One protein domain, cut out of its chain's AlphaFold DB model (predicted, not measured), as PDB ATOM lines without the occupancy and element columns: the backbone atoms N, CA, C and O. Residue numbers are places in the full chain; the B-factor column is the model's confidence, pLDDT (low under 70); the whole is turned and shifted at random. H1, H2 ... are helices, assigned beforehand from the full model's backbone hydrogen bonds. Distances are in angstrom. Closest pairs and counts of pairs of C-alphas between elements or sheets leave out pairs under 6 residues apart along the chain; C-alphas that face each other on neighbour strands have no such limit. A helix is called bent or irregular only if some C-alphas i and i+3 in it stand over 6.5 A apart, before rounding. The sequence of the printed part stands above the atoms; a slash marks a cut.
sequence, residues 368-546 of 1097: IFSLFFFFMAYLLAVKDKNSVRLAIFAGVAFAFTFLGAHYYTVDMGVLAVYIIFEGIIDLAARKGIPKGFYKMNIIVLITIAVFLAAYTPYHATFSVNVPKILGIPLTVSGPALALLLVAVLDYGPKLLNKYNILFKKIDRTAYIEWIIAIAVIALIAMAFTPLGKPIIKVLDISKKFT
ATOM      1  N   ILE A 368     308.166 114.562 295.530       97.81
ATOM      2  CA  ILE A 368     307.538 114.276 296.814       97.81
ATOM      3  C   ILE A 368     308.243 115.050 297.932       97.81
ATOM      4  O   ILE A 368     307.600 115.779 298.692       97.81
ATOM      5  N   PHE A 369     309.571 114.947 298.026       98.19
ATOM      6  CA  PHE A 369     310.342 115.672 299.034       98.19
ATOM      7  C   PHE A 369     310.085 117.184 298.965       98.19
ATOM      8  O   PHE A 369     309.757 117.818 299.973       98.19
ATOM      9  N   SER A 370     310.236 117.770 297.780       98.00
ATOM     10  CA  SER A 370     310.189 119.215 297.583       98.00
ATOM     11  C   SER A 370     308.774 119.779 297.783       98.00
ATOM     12  O   SER A 370     308.638 120.845 298.388       98.00
ATOM     13  N   LEU A 371     307.733 119.025 297.406       97.88
ATOM     14  CA  LEU A 371     306.320 119.306 297.693       97.88
ATOM     15  C   LEU A 371     306.091 119.481 299.205       97.88
ATOM     16  O   LEU A 371     305.647 120.529 299.685       97.88
ATOM     17  N   PHE A 372     306.464 118.477 300.002       98.38
ATOM     18  CA  PHE A 372     306.285 118.545 301.454       98.38
ATOM     19  C   PHE A 372     307.245 119.540 302.117       98.38
ATOM     20  O   PHE A 372     306.891 120.157 303.127       98.38
ATOM     21  N   PHE A 373     308.434 119.766 301.551       98.62
ATOM     22  CA  PHE A 373     309.353 120.807 302.013       98.62
ATOM     23  C   PHE A 373     308.746 122.204 301.844       98.62
ATOM     24  O   PHE A 373     308.806 123.015 302.776       98.62
ATOM     25  N   PHE A 374     308.090 122.474 300.708       98.50
ATOM     26  CA  PHE A 374     307.290 123.681 300.521       98.50
ATOM     27  C   PHE A 374     306.157 123.756 301.546       98.50
ATOM     28  O   PHE A 374     306.015 124.793 302.202       98.50
ATOM     29  N   PHE A 375     305.397 122.677 301.758       98.38
ATOM     30  CA  PHE A 375     304.312 122.687 302.742       98.38
ATOM     31  C   PHE A 375     304.801 123.002 304.156       98.38
ATOM     32  O   PHE A 375     304.182 123.799 304.862       98.38
ATOM     33  N   MET A 376     305.942 122.446 304.558       98.38
ATOM     34  CA  MET A 376     306.594 122.751 305.827       98.38
ATOM     35  C   MET A 376     307.020 124.222 305.911       98.38
ATOM     36  O   MET A 376     306.690 124.908 306.882       98.38
ATOM     37  N   ALA A 377     307.699 124.740 304.884       98.62
ATOM     38  CA  ALA A 377     308.151 126.129 304.840       98.62
ATOM     39  C   ALA A 377     306.975 127.121 304.875       98.62
ATOM     40  O   ALA A 377     307.008 128.118 305.606       98.62
ATOM     41  N   TYR A 378     305.910 126.827 304.131       98.56
ATOM     42  CA  TYR A 378     304.703 127.639 304.086       98.56
ATOM     43  C   TYR A 378     303.914 127.568 305.400       98.56
ATOM     44  O   TYR A 378     303.499 128.607 305.910       98.56
ATOM     45  N   LEU A 379     303.804 126.396 306.035       98.00
ATOM     46  CA  LEU A 379     303.215 126.246 307.372       98.00
ATOM     47  C   LEU A 379     303.951 127.096 308.423       98.00
ATOM     48  O   LEU A 379     303.318 127.718 309.280       98.00
ATOM     49  N   LEU A 380     305.287 127.162 308.360       98.00
ATOM     50  CA  LEU A 380     306.072 128.044 309.231       98.00
ATOM     51  C   LEU A 380     305.747 129.523 308.984       98.00
ATOM     52  O   LEU A 380     305.649 130.288 309.945       98.00
ATOM     53  N   ALA A 381     305.556 129.923 307.724       98.19
ATOM     54  CA  ALA A 381     305.132 131.276 307.376       98.19
ATOM     55  C   ALA A 381     303.708 131.577 307.875       98.19
ATOM     56  O   ALA A 381     303.486 132.640 308.447       98.19
ATOM     57  N   VAL A 382     302.771 130.628 307.760       97.19
ATOM     58  CA  VAL A 382     301.404 130.746 308.301       97.19
ATOM     59  C   VAL A 382     301.429 130.965 309.814       97.19
ATOM     60  O   VAL A 382     300.731 131.838 310.321       97.19
ATOM     61  N   LYS A 383     302.297 130.259 310.547       96.00
ATOM     62  CA  LYS A 383     302.443 130.441 312.004       96.00
ATOM     63  C   LYS A 383     303.026 131.791 312.418       96.00
ATOM     64  O   LYS A 383     302.866 132.203 313.569       96.00
ATOM     65  N   ASP A 384     303.714 132.479 311.515       97.00
ATOM     66  CA  ASP A 384     304.255 133.816 311.743       97.00
ATOM     67  C   ASP A 384     304.071 134.686 310.493       97.00
ATOM     68  O   ASP A 384     305.037 135.086 309.837       97.00
ATOM     69  N   LYS A 385     302.801 135.008 310.183       96.75
ATOM     70  CA  LYS A 385     302.378 135.772 308.986       96.75
ATOM     71  C   LYS A 385     303.094 137.129 308.833       96.75
ATOM     72  O   LYS A 385     303.062 137.747 307.771       96.75
ATOM     73  N   ASN A 386     303.728 137.643 309.889       97.19
ATOM     74  CA  ASN A 386     304.467 138.909 309.856       97.19
ATOM     75  C   ASN A 386     305.947 138.742 309.472       97.19
ATOM     76  O   ASN A 386     306.597 139.728 309.097       97.19
ATOM     77  N   SER A 387     306.480 137.521 309.542       97.62
ATOM     78  CA  SER A 387     307.866 137.201 309.226       97.62
ATOM     79  C   SER A 387     308.106 137.170 307.716       97.62
ATOM     80  O   SER A 387     307.846 136.189 307.024       97.62
ATOM     81  N   VAL A 388     308.699 138.251 307.205       98.06
ATOM     82  CA  VAL A 388     309.137 138.356 305.800       98.06
ATOM     83  C   VAL A 388     310.110 137.231 305.429       98.06
ATOM     84  O   VAL A 388     310.054 136.716 304.321       98.06
ATOM     85  N   ARG A 389     310.977 136.820 306.363       97.94
ATOM     86  CA  ARG A 389     311.990 135.776 306.136       97.94
ATOM     87  C   ARG A 389     311.363 134.413 305.872       97.94
ATOM     88  O   ARG A 389     311.807 133.724 304.964       97.94
ATOM     89  N   LEU A 390     310.334 134.049 306.639       98.38
ATOM     90  CA  LEU A 390     309.634 132.777 306.454       98.38
ATOM     91  C   LEU A 390     308.783 132.787 305.181       98.38
ATOM     92  O   LEU A 390     308.728 131.780 304.490       98.38
ATOM     93  N   ALA A 391     308.205 133.935 304.811       98.56
ATOM     94  CA  ALA A 391     307.518 134.083 303.528       98.56
ATOM     95  C   ALA A 391     308.475 133.947 302.325       98.56
ATOM     96  O   ALA A 391     308.151 133.253 301.366       98.56
ATOM     97  N   ILE A 392     309.672 134.553 302.382       98.44
ATOM     98  CA  ILE A 392     310.715 134.359 301.354       98.44
ATOM     99  C   ILE A 392     311.149 132.893 301.317       98.44
ATOM    100  O   ILE A 392     311.221 132.312 300.241       98.44
ATOM    101  N   PHE A 393     311.393 132.283 302.481       98.44
ATOM    102  CA  PHE A 393     311.758 130.871 302.579       98.44
ATOM    103  C   PHE A 393     310.712 129.959 301.926       98.44
ATOM    104  O   PHE A 393     311.085 129.110 301.127       98.44
ATOM    105  N   ALA A 394     309.421 130.179 302.184       98.56
ATOM    106  CA  ALA A 394     308.346 129.424 301.545       98.56
ATOM    107  C   ALA A 394     308.310 129.619 300.019       98.56
ATOM    108  O   ALA A 394     308.145 128.651 299.285       98.56
ATOM    109  N   GLY A 395     308.523 130.843 299.524       98.31
ATOM    110  CA  GLY A 395     308.615 131.098 298.084       98.31
ATOM    111  C   GLY A 395     309.831 130.441 297.415       98.31
ATOM    112  O   GLY A 395     309.720 129.958 296.293       98.31
ATOM    113  N   VAL A 396     310.975 130.384 298.106       98.12
ATOM    114  CA  VAL A 396     312.177 129.664 297.649       98.12
ATOM    115  C   VAL A 396     311.948 128.152 297.673       98.12
ATOM    116  O   VAL A 396     312.280 127.480 296.705       98.12
ATOM    117  N   ALA A 397     311.327 127.618 298.728       98.19
ATOM    118  CA  ALA A 397     310.983 126.200 298.822       98.19
ATOM    119  C   ALA A 397     310.023 125.764 297.702       98.19
ATOM    120  O   ALA A 397     310.214 124.700 297.129       98.19
ATOM    121  N   PHE A 398     309.062 126.613 297.318       98.12
ATOM    122  CA  PHE A 398     308.231 126.380 296.130       98.12
ATOM    123  C   PHE A 398     309.072 126.346 294.845       98.12
ATOM    124  O   PHE A 398     308.821 125.548 293.953       98.12
ATOM    125  N   ALA A 399     310.089 127.202 294.714       96.56
ATOM    126  CA  ALA A 399     310.953 127.175 293.534       96.56
ATOM    127  C   ALA A 399     311.719 125.851 293.394       96.56
ATOM    128  O   ALA A 399     311.977 125.408 292.277       96.56
ATOM    129  N   PHE A 400     312.034 125.187 294.508       97.00
ATOM    130  CA  PHE A 400     312.720 123.895 294.488       97.00
ATOM    131  C   PHE A 400     311.882 122.805 293.820       97.00
ATOM    132  O   PHE A 400     312.458 121.878 293.251       97.00
ATOM    133  N   THR A 401     310.549 122.929 293.847       95.12
ATOM    134  CA  THR A 401     309.672 121.925 293.249       95.12
ATOM    135  C   THR A 401     309.774 121.963 291.733       95.12
ATOM    136  O   THR A 401     310.137 120.952 291.152       95.12
ATOM    137  N   PHE A 402     309.624 123.120 291.075       93.44
ATOM    138  CA  PHE A 402     309.771 123.198 289.609       93.44
ATOM    139  C   PHE A 402     311.207 123.147 289.082       93.44
ATOM    140  O   PHE A 402     311.399 122.902 287.891       93.44
ATOM    141  N   LEU A 403     312.214 123.383 289.928       95.44
ATOM    142  CA  LEU A 403     313.613 123.204 289.541       95.44
ATOM    143  C   LEU A 403     314.027 121.731 289.485       95.44
ATOM    144  O   LEU A 403     314.960 121.430 288.744       95.44
ATOM    145  N   GLY A 404     313.360 120.836 290.225       94.75
ATOM    146  CA  GLY A 404     313.710 119.411 290.255       94.75
ATOM    147  C   GLY A 404     312.632 118.434 289.789       94.75
ATOM    148  O   GLY A 404     312.992 117.349 289.359       94.75
ATOM    149  N   ALA A 405     311.344 118.793 289.809       94.88
ATOM    150  CA  ALA A 405     310.252 117.905 289.394       94.88
ATOM    151  C   ALA A 405     309.001 118.671 288.904       94.88
ATOM    152  O   ALA A 405     308.951 119.902 288.908       94.88
ATOM    153  N   HIS A 406     307.951 117.972 288.456       90.94
ATOM    154  CA  HIS A 406     306.706 118.609 287.987       90.94
ATOM    155  C   HIS A 406     305.608 118.767 289.070       90.94
ATOM    156  O   HIS A 406     304.458 119.064 288.762       90.94
ATOM    157  N   TYR A 407     305.918 118.687 290.363       92.00
ATOM    158  CA  TYR A 407     304.872 118.719 291.408       92.00
ATOM    159  C   TYR A 407     304.387 120.113 291.825       92.00
ATOM    160  O   TYR A 407     303.417 120.257 292.568       92.00
ATOM    161  N   TYR A 408     304.983 121.168 291.273       92.94
ATOM    162  CA  TYR A 408     304.615 122.559 291.553       92.94
ATOM    163  C   TYR A 408     303.162 122.927 291.185       92.94
ATOM    164  O   TYR A 408     302.642 123.959 291.619       92.94
ATOM    165  N   THR A 409     302.489 122.134 290.345       90.88
ATOM    166  CA  THR A 409     301.058 122.301 290.035       90.88
ATOM    167  C   THR A 409     300.184 121.915 291.227       90.88
ATOM    168  O   THR A 409     299.198 122.605 291.499       90.88
ATOM    169  N   VAL A 410     300.579 120.881 291.973       92.44
ATOM    170  CA  VAL A 410     299.933 120.468 293.223       92.44
ATOM    171  C   VAL A 410     300.166 121.530 294.294       92.44
ATOM    172  O   VAL A 410     299.196 121.999 294.889       92.44
ATOM    173  N   ASP A 411     301.405 122.009 294.462       95.50
ATOM    174  CA  ASP A 411     301.722 123.100 295.399       95.50
ATOM    175  C   ASP A 411     300.870 124.343 295.151       95.50
ATOM    176  O   ASP A 411     300.328 124.951 296.077       95.50
ATOM    177  N   MET A 412     300.738 124.720 293.877       95.25
ATOM    178  CA  MET A 412     299.905 125.835 293.449       95.25
ATOM    179  C   MET A 412     298.443 125.619 293.846       95.25
ATOM    180  O   MET A 412     297.818 126.535 294.387       95.25
ATOM    181  N   GLY A 413     297.911 124.416 293.603       93.44
ATOM    182  CA  GLY A 413     296.550 124.041 293.973       93.44
ATOM    183  C   GLY A 413     296.319 124.151 295.478       93.44
ATOM    184  O   GLY A 413     295.396 124.847 295.904       93.44
ATOM    185  N   VAL A 414     297.200 123.552 296.285       95.19
ATOM    186  CA  VAL A 414     297.155 123.621 297.755       95.19
ATOM    187  C   VAL A 414     297.219 125.070 298.239       95.19
ATOM    188  O   VAL A 414     296.411 125.477 299.078       95.19
ATOM    189  N   LEU A 415     298.133 125.876 297.689       97.50
ATOM    190  CA  LEU A 415     298.288 127.283 298.051       97.50
ATOM    191  C   LEU A 415     297.023 128.092 297.730       97.50
ATOM    192  O   LEU A 415     296.547 128.854 298.573       97.50
ATOM    193  N   ALA A 416     296.451 127.915 296.536       96.69
ATOM    194  CA  ALA A 416     295.226 128.596 296.128       96.69
ATOM    195  C   ALA A 416     294.028 128.194 297.005       96.69
ATOM    196  O   ALA A 416     293.298 129.068 297.481       96.69
ATOM    197  N   VAL A 417     293.856 126.893 297.267       95.94
ATOM    198  CA  VAL A 417     292.808 126.351 298.146       95.94
ATOM    199  C   VAL A 417     292.954 126.928 299.552       95.94
ATOM    200  O   VAL A 417     291.999 127.507 300.071       95.94
ATOM    201  N   TYR A 418     294.148 126.865 300.144       97.88
ATOM    202  CA  TYR A 418     294.401 127.430 301.467       97.88
ATOM    203  C   TYR A 418     294.052 128.922 301.532       97.88
ATOM    204  O   TYR A 418     293.311 129.329 302.424       97.88
ATOM    205  N   ILE A 419     294.534 129.733 300.578       98.31
ATOM    206  CA  ILE A 419     294.275 131.182 300.551       98.31
ATOM    207  C   ILE A 419     292.767 131.467 300.547       98.31
ATOM    208  O   ILE A 419     292.307 132.322 301.306       98.31
ATOM    209  N   ILE A 420     291.997 130.742 299.727       96.94
ATOM    210  CA  ILE A 420     290.540 130.908 299.625       96.94
ATOM    211  C   ILE A 420     289.856 130.517 300.936       96.94
ATOM    212  O   ILE A 420     289.098 131.315 301.490       96.94
ATOM    213  N   PHE A 421     290.105 129.305 301.440       96.31
ATOM    214  CA  PHE A 421     289.395 128.790 302.612       96.31
ATOM    215  C   PHE A 421     289.748 129.560 303.886       96.31
ATOM    216  O   PHE A 421     288.840 129.953 304.617       96.31
ATOM    217  N   GLU A 422     291.030 129.844 304.121       96.88
ATOM    218  CA  GLU A 422     291.476 130.653 305.260       96.88
ATOM    219  C   GLU A 422     290.872 132.061 305.189       96.88
ATOM    220  O   GLU A 422     290.293 132.544 306.162       96.88
ATOM    221  N   GLY A 423     290.915 132.699 304.011       95.94
ATOM    222  CA  GLY A 423     290.330 134.025 303.812       95.94
ATOM    223  C   GLY A 423     288.825 134.062 304.095       95.94
ATOM    224  O   GLY A 423     288.339 134.981 304.758       95.94
ATOM    225  N   ILE A 424     288.075 133.046 303.653       94.38
ATOM    226  CA  ILE A 424     286.635 132.922 303.933       94.38
ATOM    227  C   ILE A 424     286.378 132.703 305.431       94.38
ATOM    228  O   ILE A 424     285.459 133.315 305.986       94.38
ATOM    229  N   ILE A 425     287.170 131.857 306.097       94.19
ATOM    230  CA  ILE A 425     287.041 131.586 307.535       94.19
ATOM    231  C   ILE A 425     287.311 132.857 308.351       94.19
ATOM    232  O   ILE A 425     286.513 133.192 309.232       94.19
ATOM    233  N   ASP A 426     288.355 133.617 308.016       93.69
ATOM    234  CA  ASP A 426     288.691 134.891 308.667       93.69
ATOM    235  C   ASP A 426     287.596 135.955 308.478       93.69
ATOM    236  O   ASP A 426     287.247 136.690 309.417       93.69
ATOM    237  N   LEU A 427     286.989 136.009 307.288       92.25
ATOM    238  CA  LEU A 427     285.845 136.880 307.011       92.25
ATOM    239  C   LEU A 427     284.622 136.484 307.843       92.25
ATOM    240  O   LEU A 427     284.018 137.331 308.513       92.25
ATOM    241  N   ALA A 428     284.287 135.192 307.871       90.69
ATOM    242  CA  ALA A 428     283.180 134.666 308.666       90.69
ATOM    243  C   ALA A 428     283.390 134.897 310.176       90.69
ATOM    244  O   ALA A 428     282.434 135.136 310.921       90.69
ATOM    245  N   ALA A 429     284.648 134.894 310.624       87.50
ATOM    246  CA  ALA A 429     285.077 135.111 312.000       87.50
ATOM    247  C   ALA A 429     284.952 136.565 312.509       87.50
ATOM    248  O   ALA A 429     285.139 136.783 313.714       87.50
ATOM    249  N   ARG A 430     284.601 137.535 311.642       69.62
ATOM    250  CA  ARG A 430     284.356 138.973 311.927       69.62
ATOM    251  C   ARG A 430     285.539 139.780 312.479       69.62
ATOM    252  O   ARG A 430     285.329 140.884 312.981       69.62
ATOM    253  N   LYS A 431     286.773 139.282 312.392       70.06
ATOM    254  CA  LYS A 431     287.960 140.048 312.825       70.06
ATOM    255  C   LYS A 431     288.588 140.877 311.695       70.06
ATOM    256  O   LYS A 431     289.450 141.708 311.966       70.06
ATOM    257  N   GLY A 432     288.092 140.713 310.463       85.94
ATOM    258  CA  GLY A 432     288.768 141.197 309.263       85.94
ATOM    259  C   GLY A 432     290.032 140.379 309.001       85.94
ATOM    260  O   GLY A 432     290.608 139.808 309.927       85.94
ATOM    261  N   ILE A 433     290.460 140.313 307.745       94.38
ATOM    262  CA  ILE A 433     291.648 139.535 307.396       94.38
ATOM    263  C   ILE A 433     292.902 140.273 307.899       94.38
ATOM    264  O   ILE A 433     293.059 141.475 307.636       94.38
ATOM    265  N   PRO A 434     293.814 139.605 308.632       94.94
ATOM    266  CA  PRO A 434     295.038 140.234 309.110       94.94
ATOM    267  C   PRO A 434     295.898 140.757 307.952       94.94
ATOM    268  O   PRO A 434     296.142 140.055 306.976       94.94
ATOM    269  N   LYS A 435     296.478 141.958 308.081       96.31
ATOM    270  CA  LYS A 435     297.413 142.493 307.064       96.31
ATOM    271  C   LYS A 435     298.607 141.563 306.802       96.31
ATOM    272  O   LYS A 435     299.117 141.529 305.685       96.31
ATOM    273  N   GLY A 436     299.037 140.821 307.827       97.00
ATOM    274  CA  GLY A 436     300.092 139.813 307.716       97.00
ATOM    275  C   GLY A 436     299.757 138.725 306.695       97.00
ATOM    276  O   GLY A 436     300.631 138.352 305.924       97.00
ATOM    277  N   PHE A 437     298.491 138.296 306.604       97.38
ATOM    278  CA  PHE A 437     298.050 137.286 305.637       97.38
ATOM    279  C   PHE A 437     298.312 137.726 304.191       97.38
ATOM    280  O   PHE A 437     298.964 137.007 303.433       97.38
ATOM    281  N   TYR A 438     297.883 138.936 303.815       98.06
ATOM    282  CA  TYR A 438     298.141 139.469 302.472       98.06
ATOM    283  C   TYR A 438     299.631 139.682 302.220       98.06
ATOM    284  O   TYR A 438     300.141 139.304 301.170       98.06
ATOM    285  N   LYS A 439     300.339 140.272 303.190       98.06
ATOM    286  CA  LYS A 439     301.772 140.563 303.068       98.06
ATOM    287  C   LYS A 439     302.584 139.288 302.835       98.06
ATOM    288  O   LYS A 439     303.411 139.267 301.929       98.06
ATOM    289  N   MET A 440     302.345 138.250 303.634       98.25
ATOM    290  CA  MET A 440     303.001 136.948 303.513       98.25
ATOM    291  C   MET A 440     302.770 136.349 302.123       98.25
ATOM    292  O   MET A 440     303.737 136.069 301.421       98.25
ATOM    293  N   ASN A 441     301.509 136.228 301.699       98.44
ATOM    294  CA  ASN A 441     301.163 135.631 300.410       98.44
ATOM    295  C   ASN A 441     301.732 136.418 299.223       98.44
ATOM    296  O   ASN A 441     302.276 135.818 298.307       98.44
ATOM    297  N   ILE A 442     301.700 137.754 299.249       98.44
ATOM    298  CA  ILE A 442     302.313 138.577 298.193       98.44
ATOM    299  C   ILE A 442     303.820 138.309 298.088       98.44
ATOM    300  O   ILE A 442     304.335 138.179 296.983       98.44
ATOM    301  N   ILE A 443     304.531 138.203 299.216       98.56
ATOM    302  CA  ILE A 443     305.974 137.915 299.217       98.56
ATOM    303  C   ILE A 443     306.254 136.526 298.636       98.56
ATOM    304  O   ILE A 443     307.158 136.394 297.809       98.56
ATOM    305  N   VAL A 444     305.469 135.515 299.027       98.44
ATOM    306  CA  VAL A 444     305.564 134.158 298.466       98.44
ATOM    307  C   VAL A 444     305.373 134.209 296.947       98.44
ATOM    308  O   VAL A 444     306.240 133.749 296.211       98.44
ATOM    309  N   LEU A 445     304.312 134.864 296.464       98.25
ATOM    310  CA  LEU A 445     303.999 134.952 295.033       98.25
ATOM    311  C   LEU A 445     305.037 135.718 294.217       98.25
ATOM    312  O   LEU A 445     305.370 135.293 293.115       98.25
ATOM    313  N   ILE A 446     305.569 136.823 294.746       98.31
ATOM    314  CA  ILE A 446     306.650 137.568 294.088       98.31
ATOM    315  C   ILE A 446     307.891 136.685 293.968       98.31
ATOM    316  O   ILE A 446     308.510 136.647 292.908       98.31
ATOM    317  N   THR A 447     308.235 135.954 295.029       97.88
ATOM    318  CA  THR A 447     309.396 135.057 295.024       97.88
ATOM    319  C   THR A 447     309.217 133.956 293.975       97.88
ATOM    320  O   THR A 447     310.093 133.784 293.131       97.88
ATOM    321  N   ILE A 448     308.053 133.294 293.945       97.56
ATOM    322  CA  ILE A 448     307.718 132.282 292.928       97.56
ATOM    323  C   ILE A 448     307.819 132.876 291.520       97.56
ATOM    324  O   ILE A 448     308.444 132.280 290.645       97.56
ATOM    325  N   ALA A 449     307.247 134.062 291.292       97.00
ATOM    326  CA  ALA A 449     307.256 134.710 289.985       97.00
ATOM    327  C   ALA A 449     308.675 135.028 289.487       97.00
ATOM    328  O   ALA A 449     308.945 134.860 288.300       97.00
ATOM    329  N   VAL A 450     309.585 135.444 290.376       96.31
ATOM    330  CA  VAL A 450     310.990 135.718 290.028       96.31
ATOM    331  C   VAL A 450     311.705 134.444 289.580       96.31
ATOM    332  O   VAL A 450     312.304 134.434 288.505       96.31
ATOM    333  N   PHE A 451     311.612 133.358 290.351       95.25
ATOM    334  CA  PHE A 451     312.245 132.092 289.967       95.25
ATOM    335  C   PHE A 451     311.608 131.493 288.708       95.25
ATOM    336  O   PHE A 451     312.315 131.003 287.830       95.25
ATOM    337  N   LEU A 452     310.287 131.591 288.567       93.88
ATOM    338  CA  LEU A 452     309.590 131.096 287.385       93.88
ATOM    339  C   LEU A 452     309.971 131.880 286.125       93.88
ATOM    340  O   LEU A 452     310.099 131.292 285.052       93.88
ATOM    341  N   ALA A 453     310.180 133.194 286.236       93.81
ATOM    342  CA  ALA A 453     310.660 134.010 285.126       93.81
ATOM    343  C   ALA A 453     312.063 133.578 284.667       93.81
ATOM    344  O   ALA A 453     312.317 133.550 283.465       93.81
ATOM    345  N   ALA A 454     312.937 133.181 285.600       91.19
ATOM    346  CA  ALA A 454     314.253 132.621 285.284       91.19
ATOM    347  C   ALA A 454     314.181 131.190 284.710       91.19
ATOM    348  O   ALA A 454     315.008 130.811 283.888       91.19
ATOM    349  N   TYR A 455     313.185 130.399 285.117       93.12
ATOM    350  CA  TYR A 455     312.983 129.020 284.658       93.12
ATOM    351  C   TYR A 455     312.302 128.909 283.293       93.12
ATOM    352  O   TYR A 455     312.649 128.040 282.501       93.12
ATOM    353  N   THR A 456     311.356 129.796 282.980       90.81
ATOM    354  CA  THR A 456     310.531 129.705 281.760       90.81
ATOM    355  C   THR A 456     311.340 129.563 280.452       90.81
ATOM    356  O   THR A 456     310.931 128.755 279.617       90.81
ATOM    357  N   PRO A 457     312.472 130.270 280.245       90.81
ATOM    358  CA  PRO A 457     313.293 130.122 279.037       90.81
ATOM    359  C   PRO A 457     313.956 128.746 278.873       90.81
ATOM    360  O   PRO A 457     314.452 128.437 277.792       90.81
ATOM    361  N   TYR A 458     313.991 127.916 279.920       88.69
ATOM    362  CA  TYR A 458     314.623 126.601 279.877       88.69
ATOM    363  C   TYR A 458     313.865 125.600 279.003       88.69
ATOM    364  O   TYR A 458     314.487 124.739 278.379       88.69
ATOM    365  N   HIS A 459     312.536 125.738 278.930       86.38
ATOM    366  CA  HIS A 459     311.650 124.857 278.168       86.38
ATOM    367  C   HIS A 459     311.829 123.363 278.501       86.38
ATOM    368  O   HIS A 459     311.993 122.551 277.594       86.38
ATOM    369  N   ALA A 460     311.782 122.991 279.786       87.94
ATOM    370  CA  ALA A 460     311.704 121.576 280.168       87.94
ATOM    371  C   ALA A 460     310.446 120.921 279.575       87.94
ATOM    372  O   ALA A 460     309.421 121.605 279.441       87.94
ATOM    373  N   THR A 461     310.506 119.621 279.275       81.19
ATOM    374  CA  THR A 461     309.488 118.866 278.517       81.19
ATOM    375  C   THR A 461     308.063 119.169 278.980       81.19
ATOM    376  O   THR A 461     307.220 119.588 278.186       81.19
ATOM    377  N   PHE A 462     307.805 119.107 280.286       80.31
ATOM    378  CA  PHE A 462     306.455 119.305 280.808       80.31
ATOM    379  C   PHE A 462     306.058 120.764 281.087       80.31
ATOM    380  O   PHE A 462     304.875 121.095 281.190       80.31
ATOM    381  N   SER A 463     307.023 121.687 281.144       83.06
ATOM    382  CA  SER A 463     306.754 123.103 281.450       83.06
ATOM    383  C   SER A 463     305.871 123.791 280.399       83.06
ATOM    384  O   SER A 463     305.150 124.744 280.705       83.06
ATOM    385  N   VAL A 464     305.888 123.283 279.162       81.25
ATOM    386  CA  VAL A 464     305.120 123.814 278.027       81.25
ATOM    387  C   VAL A 464     303.614 123.573 278.194       81.25
ATOM    388  O   VAL A 464     302.804 124.357 277.693       81.25
ATOM    389  N   ASN A 465     303.229 122.544 278.956       82.88
ATOM    390  CA  ASN A 465     301.837 122.128 279.119       82.88
ATOM    391  C   ASN A 465     301.091 122.885 280.225       82.88
ATOM    392  O   ASN A 465     299.857 122.830 280.285       82.88
ATOM    393  N   VAL A 466     301.805 123.653 281.057       87.19
ATOM    394  CA  VAL A 466     301.207 124.432 282.146       87.19
ATOM    395  C   VAL A 466     300.223 125.466 281.576       87.19
ATOM    396  O   VAL A 466     300.626 126.345 280.803       87.19
ATOM    397  N   PRO A 467     298.930 125.423 281.959       88.88
ATOM    398  CA  PRO A 467     297.956 126.415 281.519       88.88
ATOM    399  C   PRO A 467     298.385 127.839 281.889       88.88
ATOM    400  O   PRO A 467     299.044 128.067 282.903       88.88
ATOM    401  N   LYS A 468     297.980 128.820 281.081       91.56
ATOM    402  CA  LYS A 468     298.227 130.244 281.346       91.56
ATOM    403  C   LYS A 468     296.898 130.975 281.514       91.56
ATOM    404  O   LYS A 468     295.985 130.770 280.716       91.56
ATOM    405  N   ILE A 469     296.804 131.861 282.504       89.00
ATOM    406  CA  ILE A 469     295.688 132.796 282.674       89.00
ATOM    407  C   ILE A 469     296.224 134.200 282.409       89.00
ATOM    408  O   ILE A 469     297.152 134.647 283.077       89.00
ATOM    409  N   LEU A 470     295.667 134.891 281.406       88.38
ATOM    410  CA  LEU A 470     296.136 136.221 280.978       88.38
ATOM    411  C   LEU A 470     297.639 136.258 280.623       88.38
ATOM    412  O   LEU A 470     298.323 137.247 280.864       88.38
ATOM    413  N   GLY A 471     298.169 135.161 280.071       89.75
ATOM    414  CA  GLY A 471     299.586 135.029 279.705       89.75
ATOM    415  C   GLY A 471     300.524 134.679 280.866       89.75
ATOM    416  O   GLY A 471     301.674 134.326 280.615       89.75
ATOM    417  N   ILE A 472     300.038 134.696 282.109       92.12
ATOM    418  CA  ILE A 472     300.799 134.299 283.295       92.12
ATOM    419  C   ILE A 472     300.578 132.799 283.537       92.12
ATOM    420  O   ILE A 472     299.428 132.352 283.500       92.12
ATOM    421  N   PRO A 473     301.633 131.998 283.769       92.75
ATOM    422  CA  PRO A 473     301.477 130.588 284.111       92.75
ATOM    423  C   PRO A 473     300.604 130.378 285.353       92.75
ATOM    424  O   PRO A 473     300.675 131.147 286.316       92.75
ATOM    425  N   LEU A 474     299.816 129.301 285.336       92.44
ATOM    426  CA  LEU A 474     298.862 128.963 286.395       92.44
ATOM    427  C   LEU A 474     299.508 128.887 287.784       92.44
ATOM    428  O   LEU A 474     298.873 129.251 288.769       92.44
ATOM    429  N   THR A 475     300.783 128.500 287.835       93.12
ATOM    430  CA  THR A 475     301.639 128.448 289.031       93.12
ATOM    431  C   THR A 475     301.626 129.733 289.854       93.12
ATOM    432  O   THR A 475     301.569 129.677 291.077       93.12
ATOM    433  N   VAL A 476     301.622 130.893 289.193       96.12
ATOM    434  CA  VAL A 476     301.556 132.211 289.843       96.12
ATOM    435  C   VAL A 476     300.139 132.764 289.783       96.12
ATOM    436  O   VAL A 476     299.644 133.317 290.767       96.12
ATOM    437  N   SER A 477     299.463 132.629 288.637       95.00
ATOM    438  CA  SER A 477     298.166 133.272 288.440       95.00
ATOM    439  C   SER A 477     297.063 132.665 289.306       95.00
ATOM    440  O   SER A 477     296.201 133.407 289.756       95.00
ATOM    441  N   GLY A 478     297.069 131.353 289.563       94.00
ATOM    442  CA  GLY A 478     296.049 130.689 290.386       94.00
ATOM    443  C   GLY A 478     296.003 131.248 291.815       94.00
ATOM    444  O   GLY A 478     294.992 131.837 292.204       94.00
ATOM    445  N   PRO A 479     297.104 131.174 292.580       97.00
ATOM    446  CA  PRO A 479     297.186 131.735 293.924       97.00
ATOM    447  C   PRO A 479     297.031 133.264 293.957       97.00
ATOM    448  O   PRO A 479     296.446 133.805 294.894       97.00
ATOM    449  N   ALA A 480     297.496 133.980 292.925       97.31
ATOM    450  CA  ALA A 480     297.274 135.422 292.815       97.31
ATOM    451  C   ALA A 480     295.785 135.766 292.640       97.31
ATOM    452  O   ALA A 480     295.296 136.699 293.277       97.31
ATOM    453  N   LEU A 481     295.049 135.002 291.826       94.88
ATOM    454  CA  LEU A 481     293.600 135.144 291.668       94.88
ATOM    455  C   LEU A 481     292.854 134.755 292.946       94.88
ATOM    456  O   LEU A 481     291.914 135.452 293.317       94.88
ATOM    457  N   ALA A 482     293.294 133.707 293.649       96.50
ATOM    458  CA  ALA A 482     292.775 133.345 294.967       96.50
ATOM    459  C   ALA A 482     292.938 134.498 295.971       96.50
ATOM    460  O   ALA A 482     291.984 134.883 296.648       96.50
ATOM    461  N   LEU A 483     294.123 135.114 296.020       97.88
ATOM    462  CA  LEU A 483     294.394 136.243 296.906       97.88
ATOM    463  C   LEU A 483     293.600 137.495 296.513       97.88
ATOM    464  O   LEU A 483     293.084 138.196 297.383       97.88
ATOM    465  N   LEU A 484     293.472 137.761 295.209       96.88
ATOM    466  CA  LEU A 484     292.655 138.852 294.680       96.88
ATOM    467  C   LEU A 484     291.176 138.651 295.024       96.88
ATOM    468  O   LEU A 484     290.528 139.598 295.462       96.88
ATOM    469  N   LEU A 485     290.652 137.433 294.875       95.88
ATOM    470  CA  LEU A 485     289.285 137.080 295.249       95.88
ATOM    471  C   LEU A 485     289.049 137.369 296.734       95.88
ATOM    472  O   LEU A 485     288.112 138.084 297.078       95.88
ATOM    473  N   VAL A 486     289.934 136.887 297.605       96.81
ATOM    474  CA  VAL A 486     289.859 137.126 299.053       96.81
ATOM    475  C   VAL A 486     289.924 138.625 299.377       96.81
ATOM    476  O   VAL A 486     289.127 139.114 300.177       96.81
ATOM    477  N   ALA A 487     290.787 139.386 298.695       97.25
ATOM    478  CA  ALA A 487     290.855 140.840 298.839       97.25
ATOM    479  C   ALA A 487     289.556 141.539 298.399       97.25
ATOM    480  O   ALA A 487     289.081 142.446 299.085       97.25
ATOM    481  N   VAL A 488     288.946 141.118 297.287       96.69
ATOM    482  CA  VAL A 488     287.652 141.645 296.817       96.69
ATOM    483  C   VAL A 488     286.531 141.313 297.804       96.69
ATOM    484  O   VAL A 488     285.666 142.155 298.054       96.69
ATOM    485  N   LEU A 489     286.549 140.122 298.406       95.69
ATOM    486  CA  LEU A 489     285.578 139.720 299.425       95.69
ATOM    487  C   LEU A 489     285.726 140.522 300.730       95.69
ATOM    488  O   LEU A 489     284.719 140.873 301.341       95.69
ATOM    489  N   ASP A 490     286.952 140.861 301.130       95.81
ATOM    490  CA  ASP A 490     287.238 141.622 302.352       95.81
ATOM    491  C   ASP A 490     287.019 143.135 302.191       95.81
ATOM    492  O   ASP A 490     286.352 143.781 303.007       95.81
ATOM    493  N   TYR A 491     287.574 143.730 301.133       96.56
ATOM    494  CA  TYR A 491     287.532 145.176 300.908       96.56
ATOM    495  C   TYR A 491     286.278 145.641 300.163       96.56
ATOM    496  O   TYR A 491     285.877 146.790 300.348       96.56
ATOM    497  N   GLY A 492     285.626 144.781 299.374       95.88
ATOM    498  CA  GLY A 492     284.432 145.120 298.591       95.88
ATOM    499  C   GLY A 492     283.282 145.665 299.445       95.88
ATOM    500  O   GLY A 492     282.885 146.817 299.248       95.88
ATOM    501  N   PRO A 493     282.795 144.928 300.465       95.56
ATOM    502  CA  PRO A 493     281.725 145.404 301.339       95.56
ATOM    503  C   PRO A 493     282.118 146.665 302.112       95.56
ATOM    504  O   PRO A 493     281.297 147.564 302.290       95.56
ATOM    505  N   LYS A 494     283.394 146.782 302.518       95.38
ATOM    506  CA  LYS A 494     283.935 147.978 303.190       95.38
ATOM    507  C   LYS A 494     283.890 149.206 302.287       95.38
ATOM    508  O   LYS A 494     283.501 150.280 302.744       95.38
ATOM    509  N   LEU A 495     284.261 149.049 301.020       96.50
ATOM    510  CA  LEU A 495     284.236 150.112 300.022       96.50
ATOM    511  C   LEU A 495     282.795 150.518 299.688       96.50
ATOM    512  O   LEU A 495     282.466 151.699 299.752       96.50
ATOM    513  N   LEU A 496     281.918 149.549 299.412       96.38
ATOM    514  CA  LEU A 496     280.509 149.799 299.085       96.38
ATOM    515  C   LEU A 496     279.740 150.450 300.238       96.38
ATOM    516  O   LEU A 496     278.906 151.322 299.993       96.38
ATOM    517  N   ASN A 497     280.047 150.077 301.482       96.31
ATOM    518  CA  ASN A 497     279.503 150.724 302.674       96.31
ATOM    519  C   ASN A 497     280.067 152.142 302.862       96.31
ATOM    520  O   ASN A 497     279.320 153.053 303.193       96.31
ATOM    521  N   LYS A 498     281.366 152.368 302.605       96.94
ATOM    522  CA  LYS A 498     281.981 153.709 302.682       96.94
ATOM    523  C   LYS A 498     281.299 154.719 301.751       96.94
ATOM    524  O   LYS A 498     281.200 155.889 302.107       96.94
ATOM    525  N   TYR A 499     280.837 154.272 300.584       97.06
ATOM    526  CA  TYR A 499     280.130 155.107 299.608       97.06
ATOM    527  C   TYR A 499     278.596 154.995 299.679       97.06
ATOM    528  O   TYR A 499     277.921 155.585 298.842       97.06
ATOM    529  N   ASN A 500     278.036 154.269 300.657       95.06
ATOM    530  CA  ASN A 500     276.591 154.032 300.808       95.06
ATOM    531  C   ASN A 500     275.893 153.502 299.534       95.06
ATOM    532  O   ASN A 500     274.737 153.835 299.283       95.06
ATOM    533  N   ILE A 501     276.581 152.689 298.721       95.06
ATOM    534  CA  ILE A 501     276.038 152.198 297.441       95.06
ATOM    535  C   ILE A 501     275.084 151.020 297.666       95.06
ATOM    536  O   ILE A 501     273.958 151.038 297.181       95.06
ATOM    537  N   LEU A 502     275.546 149.987 298.383       93.38
ATOM    538  CA  LEU A 502     274.843 148.698 298.476       93.38
ATOM    539  C   LEU A 502     274.544 148.287 299.922       93.38
ATOM    540  O   LEU A 502     273.427 147.895 300.245       93.38
ATOM    541  N   PHE A 503     275.529 148.422 300.812       93.81
ATOM    542  CA  PHE A 503     275.414 147.995 302.205       93.81
ATOM    543  C   PHE A 503     275.312 149.208 303.128       93.81
ATOM    544  O   PHE A 503     276.176 150.077 303.102       93.81
ATOM    545  N   LYS A 504     274.263 149.254 303.962       93.75
ATOM    546  CA  LYS A 504     274.116 150.266 305.030       93.75
ATOM    547  C   LYS A 504     274.920 149.922 306.287       93.75
ATOM    548  O   LYS A 504     275.237 150.796 307.088       93.75
ATOM    549  N   LYS A 505     275.170 148.629 306.504       94.56
ATOM    550  CA  LYS A 505     275.952 148.091 307.615       94.56
ATOM    551  C   LYS A 505     276.668 146.838 307.133       94.56
ATOM    552  O   LYS A 505     276.093 146.034 306.409       94.56
ATOM    553  N   ILE A 506     277.911 146.667 307.567       93.06
ATOM    554  CA  ILE A 506     278.717 145.489 307.246       93.06
ATOM    555  C   ILE A 506     278.444 144.420 308.309       93.06
ATOM    556  O   ILE A 506     279.067 144.412 309.374       93.06
ATOM    557  N   ASP A 507     277.475 143.547 308.051       92.38
ATOM    558  CA  ASP A 507     277.172 142.379 308.878       92.38
ATOM    559  C   ASP A 507     277.405 141.058 308.117       92.38
ATOM    560  O   ASP A 507     277.938 141.042 307.009       92.38
ATOM    561  N   ARG A 508     277.076 139.917 308.741       88.75
ATOM    562  CA  ARG A 508     277.280 138.594 308.122       88.75
ATOM    563  C   ARG A 508     276.443 138.434 306.850       88.75
ATOM    564  O   ARG A 508     276.902 137.787 305.918       88.75
ATOM    565  N   THR A 509     275.246 139.011 306.832       90.81
ATOM    566  CA  THR A 509     274.342 138.955 305.685       90.81
ATOM    567  C   THR A 509     274.949 139.713 304.512       90.81
ATOM    568  O   THR A 509     275.050 139.139 303.436       90.81
ATOM    569  N   ALA A 510     275.499 140.911 304.747       92.19
ATOM    570  CA  ALA A 510     276.193 141.690 303.720       92.19
ATOM    571  C   ALA A 510     277.363 140.925 303.074       92.19
ATOM    572  O   ALA A 510     277.516 140.938 301.855       92.19
ATOM    573  N   TYR A 511     278.179 140.213 303.863       91.31
ATOM    574  CA  TYR A 511     279.253 139.381 303.303       91.31
ATOM    575  C   TYR A 511     278.723 138.180 302.511       91.31
ATOM    576  O   TYR A 511     279.284 137.865 301.469       91.31
ATOM    577  N   ILE A 512     277.657 137.512 302.971       90.81
ATOM    578  CA  ILE A 512     277.052 136.385 302.240       90.81
ATOM    579  C   ILE A 512     276.458 136.864 300.912       90.81
ATOM    580  O   ILE A 512     276.736 136.268 299.875       90.81
ATOM    581  N   GLU A 513     275.697 137.960 300.926       92.62
ATOM    582  CA  GLU A 513     275.153 138.594 299.719       92.62
ATOM    583  C   GLU A 513     276.272 138.984 298.751       92.62
ATOM    584  O   GLU A 513     276.171 138.730 297.551       92.62
ATOM    585  N   TRP A 514     277.374 139.533 299.270       94.38
ATOM    586  CA  TRP A 514     278.540 139.874 298.464       94.38
ATOM    587  C   TRP A 514     279.229 138.646 297.860       94.38
ATOM    588  O   TRP A 514     279.555 138.660 296.677       94.38
ATOM    589  N   ILE A 515     279.412 137.569 298.629       92.12
ATOM    590  CA  ILE A 515     279.973 136.306 298.128       92.12
ATOM    591  C   ILE A 515     279.095 135.744 297.007       92.12
ATOM    592  O   ILE A 515     279.621 135.374 295.960       92.12
ATOM    593  N   ILE A 516     277.770 135.719 297.192       93.56
ATOM    594  CA  ILE A 516     276.824 135.256 296.168       93.56
ATOM    595  C   ILE A 516     276.923 136.139 294.918       93.56
ATOM    596  O   ILE A 516     277.022 135.613 293.811       93.56
ATOM    597  N   ALA A 517     276.961 137.465 295.076       94.69
ATOM    598  CA  ALA A 517     277.098 138.395 293.957       94.69
ATOM    599  C   ALA A 517     278.402 138.164 293.173       94.69
ATOM    600  O   ALA A 517     278.375 138.066 291.947       94.69
ATOM    601  N   ILE A 518     279.534 138.012 293.867       94.62
ATOM    602  CA  ILE A 518     280.828 137.716 293.242       94.62
ATOM    603  C   ILE A 518     280.821 136.343 292.566       94.62
ATOM    604  O   ILE A 518     281.334 136.227 291.458       94.62
ATOM    605  N   ALA A 519     280.210 135.322 293.172       92.50
ATOM    606  CA  ALA A 519     280.086 133.999 292.567       92.50
ATOM    607  C   ALA A 519     279.271 134.043 291.265       92.50
ATOM    608  O   ALA A 519     279.690 133.467 290.264       92.50
ATOM    609  N   VAL A 520     278.156 134.780 291.238       95.19
ATOM    610  CA  VAL A 520     277.352 134.984 290.021       95.19
ATOM    611  C   VAL A 520     278.152 135.732 288.954       95.19
ATOM    612  O   VAL A 520     278.176 135.301 287.802       95.19
ATOM    613  N   ILE A 521     278.858 136.809 289.318       94.00
ATOM    614  CA  ILE A 521     279.722 137.551 288.385       94.00
ATOM    615  C   ILE A 521     280.830 136.647 287.838       94.00
ATOM    616  O   ILE A 521     281.089 136.668 286.638       94.00
ATOM    617  N   ALA A 522     281.461 135.834 288.686       90.00
ATOM    618  CA  ALA A 522     282.495 134.892 288.279       90.00
ATOM    619  C   ALA A 522     281.937 133.825 287.326       90.00
ATOM    620  O   ALA A 522     282.554 133.561 286.300       90.00
ATOM    621  N   LEU A 523     280.755 133.266 287.602       92.38
ATOM    622  CA  LEU A 523     280.080 132.311 286.716       92.38
ATOM    623  C   LEU A 523     279.744 132.929 285.354       92.38
ATOM    624  O   LEU A 523     280.021 132.317 284.326       92.38
ATOM    625  N   ILE A 524     279.220 134.159 285.330       94.56
ATOM    626  CA  ILE A 524     278.963 134.903 284.087       94.56
ATOM    627  C   ILE A 524     280.280 135.169 283.348       94.56
ATOM    628  O   ILE A 524     280.372 134.939 282.144       94.56
ATOM    629  N   ALA A 525     281.329 135.601 284.050       90.38
ATOM    630  CA  ALA A 525     282.637 135.834 283.448       90.38
ATOM    631  C   ALA A 525     283.228 134.540 282.866       90.38
ATOM    632  O   ALA A 525     283.754 134.556 281.756       90.38
ATOM    633  N   MET A 526     283.108 133.408 283.560       90.00
ATOM    634  CA  MET A 526     283.550 132.110 283.051       90.00
ATOM    635  C   MET A 526     282.736 131.659 281.835       90.00
ATOM    636  O   MET A 526     283.316 131.160 280.878       90.00
ATOM    637  N   ALA A 527     281.417 131.860 281.842       92.75
ATOM    638  CA  ALA A 527     280.548 131.442 280.745       92.75
ATOM    639  C   ALA A 527     280.721 132.302 279.480       92.75
ATOM    640  O   ALA A 527     280.681 131.775 278.370       92.75
ATOM    641  N   PHE A 528     280.918 133.616 279.633       94.50
ATOM    642  CA  PHE A 528     280.848 134.572 278.519       94.50
ATOM    643  C   PHE A 528     282.175 135.250 278.160       94.50
ATOM    644  O   PHE A 528     282.214 136.027 277.207       94.50
ATOM    645  N   THR A 529     283.275 134.985 278.876       90.50
ATOM    646  CA  THR A 529     284.581 135.602 278.581       90.50
ATOM    647  C   THR A 529     285.685 134.563 278.364       90.50
ATOM    648  O   THR A 529     285.582 133.426 278.829       90.50
ATOM    649  N   PRO A 530     286.809 134.943 277.720       88.12
ATOM    650  CA  PRO A 530     287.970 134.066 277.578       88.12
ATOM    651  C   PRO A 530     288.575 133.576 278.904       88.12
ATOM    652  O   PRO A 530     289.342 132.617 278.879       88.12
ATOM    653  N   LEU A 531     288.231 134.188 280.047       84.06
ATOM    654  CA  LEU A 531     288.688 133.759 281.374       84.06
ATOM    655  C   LEU A 531     288.173 132.368 281.764       84.06
ATOM    656  O   LEU A 531     288.816 131.694 282.564       84.06
ATOM    657  N   GLY A 532     287.052 131.918 281.190       85.31
ATOM    658  CA  GLY A 532     286.539 130.570 281.428       85.31
ATOM    659  C   GLY A 532     287.410 129.473 280.824       85.31
ATOM    660  O   GLY A 532     287.546 128.414 281.424       85.31
ATOM    661  N   LYS A 533     288.059 129.720 279.673       87.44
ATOM    662  CA  LYS A 533     288.809 128.679 278.945       87.44
ATOM    663  C   LYS A 533     289.947 128.067 279.771       87.44
ATOM    664  O   LYS A 533     290.025 126.842 279.806       87.44
ATOM    665  N   PRO A 534     290.813 128.844 280.452       82.31
ATOM    666  CA  PRO A 534     291.831 128.264 281.319       82.31
ATOM    667  C   PRO A 534     291.251 127.472 282.491       82.31
ATOM    668  O   PRO A 534     291.796 126.431 282.821       82.31
ATOM    669  N   ILE A 535     290.151 127.932 283.099       81.81
ATOM    670  CA  ILE A 535     289.511 127.235 284.227       81.81
ATOM    671  C   ILE A 535     288.916 125.908 283.754       81.81
ATOM    672  O   ILE A 535     289.158 124.884 284.378       81.81
ATOM    673  N   ILE A 536     288.207 125.911 282.622       84.25
ATOM    674  CA  ILE A 536     287.693 124.692 281.987       84.25
ATOM    675  C   ILE A 536     288.852 123.754 281.649       84.25
ATOM    676  O   ILE A 536     288.797 122.593 282.021       84.25
ATOM    677  N   LYS A 537     289.947 124.260 281.064       82.50
ATOM    678  CA  LYS A 537     291.140 123.450 280.784       82.50
ATOM    679  C   LYS A 537     291.732 122.840 282.058       82.50
ATOM    680  O   LYS A 537     292.142 121.692 282.021       82.50
ATOM    681  N   VAL A 538     291.781 123.577 283.169       78.81
ATOM    682  CA  VAL A 538     292.242 123.043 284.463       78.81
ATOM    683  C   VAL A 538     291.297 121.961 284.973       78.81
ATOM    684  O   VAL A 538     291.772 120.907 285.366       78.81
ATOM    685  N   LEU A 539     289.981 122.180 284.914       80.25
ATOM    686  CA  LEU A 539     288.990 121.171 285.297       80.25
ATOM    687  C   LEU A 539     289.064 119.926 284.403       80.25
ATOM    688  O   LEU A 539     288.923 118.814 284.897       80.25
ATOM    689  N   ASP A 540     289.302 120.098 283.106       77.62
ATOM    690  CA  ASP A 540     289.462 119.000 282.155       77.62
ATOM    691  C   ASP A 540     290.769 118.243 282.395       77.62
ATOM    692  O   ASP A 540     290.771 117.018 282.359       77.62
ATOM    693  N   ILE A 541     291.859 118.950 282.708       73.25
ATOM    694  CA  ILE A 541     293.115 118.342 283.160       73.25
ATOM    695  C   ILE A 541     292.871 117.546 284.450       73.25
ATOM    696  O   ILE A 541     293.258 116.389 284.517       73.25
ATOM    697  N   SER A 542     292.161 118.103 285.437       72.44
ATOM    698  CA  SER A 542     291.816 117.395 286.678       72.44
ATOM    699  C   SER A 542     290.955 116.152 286.450       72.44
ATOM    700  O   SER A 542     291.131 115.174 287.158       72.44
ATOM    701  N   LYS A 543     290.054 116.150 285.458       73.25
ATOM    702  CA  LYS A 543     289.306 114.940 285.070       73.25
ATOM    703  C   LYS A 543     290.206 113.903 284.393       73.25
ATOM    704  O   LYS A 543     290.048 112.707 284.622       73.25
ATOM    705  N   LYS A 544     291.145 114.358 283.563       69.56
ATOM    706  CA  LYS A 544     292.132 113.507 282.881       69.56
ATOM    707  C   LYS A 544     293.199 112.937 283.821       69.56
ATOM    708  O   LYS A 544     293.762 111.911 283.501       69.56
ATOM    709  N   PHE A 545     293.424 113.550 284.981       65.69
ATOM    710  CA  PHE A 545     294.216 112.983 286.084       65.69
ATOM    711  C   PHE A 545     293.492 111.875 286.865       65.69
ATOM    712  O   PHE A 545     293.967 111.452 287.906       65.69
ATOM    713  N   THR A 546     292.269 111.529 286.468       62.09
ATOM    714  CA  THR A 546     291.457 110.503 287.147       62.09
ATOM    715  C   THR A 546     290.872 109.496 286.166       62.09
ATOM    716  O   THR A 546     290.016 108.684 286.512       62.09
TER     717      THR A 546
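Overview. This is residues 368 to 546 of the 1097 residues of the protein "Oligosaccharyltransferase AglB" of Candidatus Mancarchaeum acidiphilum (UniProt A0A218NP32). Five long helices, H1, H2, H3, H4 and H6, pack nearly aligned in an up-and-down bundle, and H7 splays from the end of H6 to make a V with it. At the far end of H7, H8 turns off at a corner, and these last two helices form an open arm beside the bundle. The printed part has 179 residues with eight named helices, H1 to H8 in order, and no named strand; the class is all helix. It is compact, with a radius of gyration of the C-alphas of 17.4 A, and spans 53 by 40 by 28 A.

Along the chain. Start with H6, the longest helix by residues, with 25, residues 474 to 498: find C-alpha 474 at (298.862, 128.963, 286.395), from which it runs 34.1 A to C-alpha 498, with a kink of 33 degrees near residue 491. H3, residues 408 to 428, is 30.0 A long. H4, residues 435 to 458, is 35.9 A long, with a kink of 26 degrees near residue 452. H1, residues 368 to 383, begins at C-alpha 368 at (307.538, 114.276, 296.814) and covers 22.8 A; H2, residues 388 to 404, covers 24.9 A. H5 is residues 461 to 465. H7, residues 508 to 528, runs 30.1 A, and H8, residues 532 to 544, ends at C-alpha 544 at (292.132, 113.507, 282.881). H4, H5 and H6 are only just irregular: C-alphas 454 and 457 are 6.8 A apart, 461 and 464 6.6 A, 490 and 493 6.8 A.

Arrangement. Look first at H6 and H3, which touch, the same way at a shallow tilt of 14 degrees; their closest C-alphas, Ala 416 and Pro 479, are 4.3 A apart. H6 residues 476 to 483 touch H4, closest at the C-alphas of Ala 449 and Val 476, 6.2 A. H4 touches H2, closest at the C-alphas of Gly 395 and Val 444, 4.3 A. H1 and H2, a helical hairpin, touch, opposite ways at 13 degrees, a shallow tilt, with the C-alphas of Ala 377 and Ala 394 closest at 4.7 A. H6 residues 489 to 493 touch H7 at a steep tilt of 46 degrees, the C-alphas of Leu 489 and Ile 515 closest at 6.7 A. H7 and H8 touch only at the corner, about perpendicular at 88 degrees, the C-alphas of Met 526 and Gly 532 closest at 3.7 A. H5 touches no helix. Every O i to N i+4 pair is within hydrogen-bond range in H1, H3, H7 and H8; the counts are 11 of 13 in H2, 18 of 20 in H4, 18 of 21 in H6 and 0 of 1 in H5, where 1 of 2 O i to N i+3 pairs is.

Size, cuts and confidence. The C-alphas of Thr 461 and Lys 504, the two farthest apart, are 54.2 A from each other. The printed part has no cut, and no link is long. Residue 430 and residues 544 to 546 have pLDDT under 70.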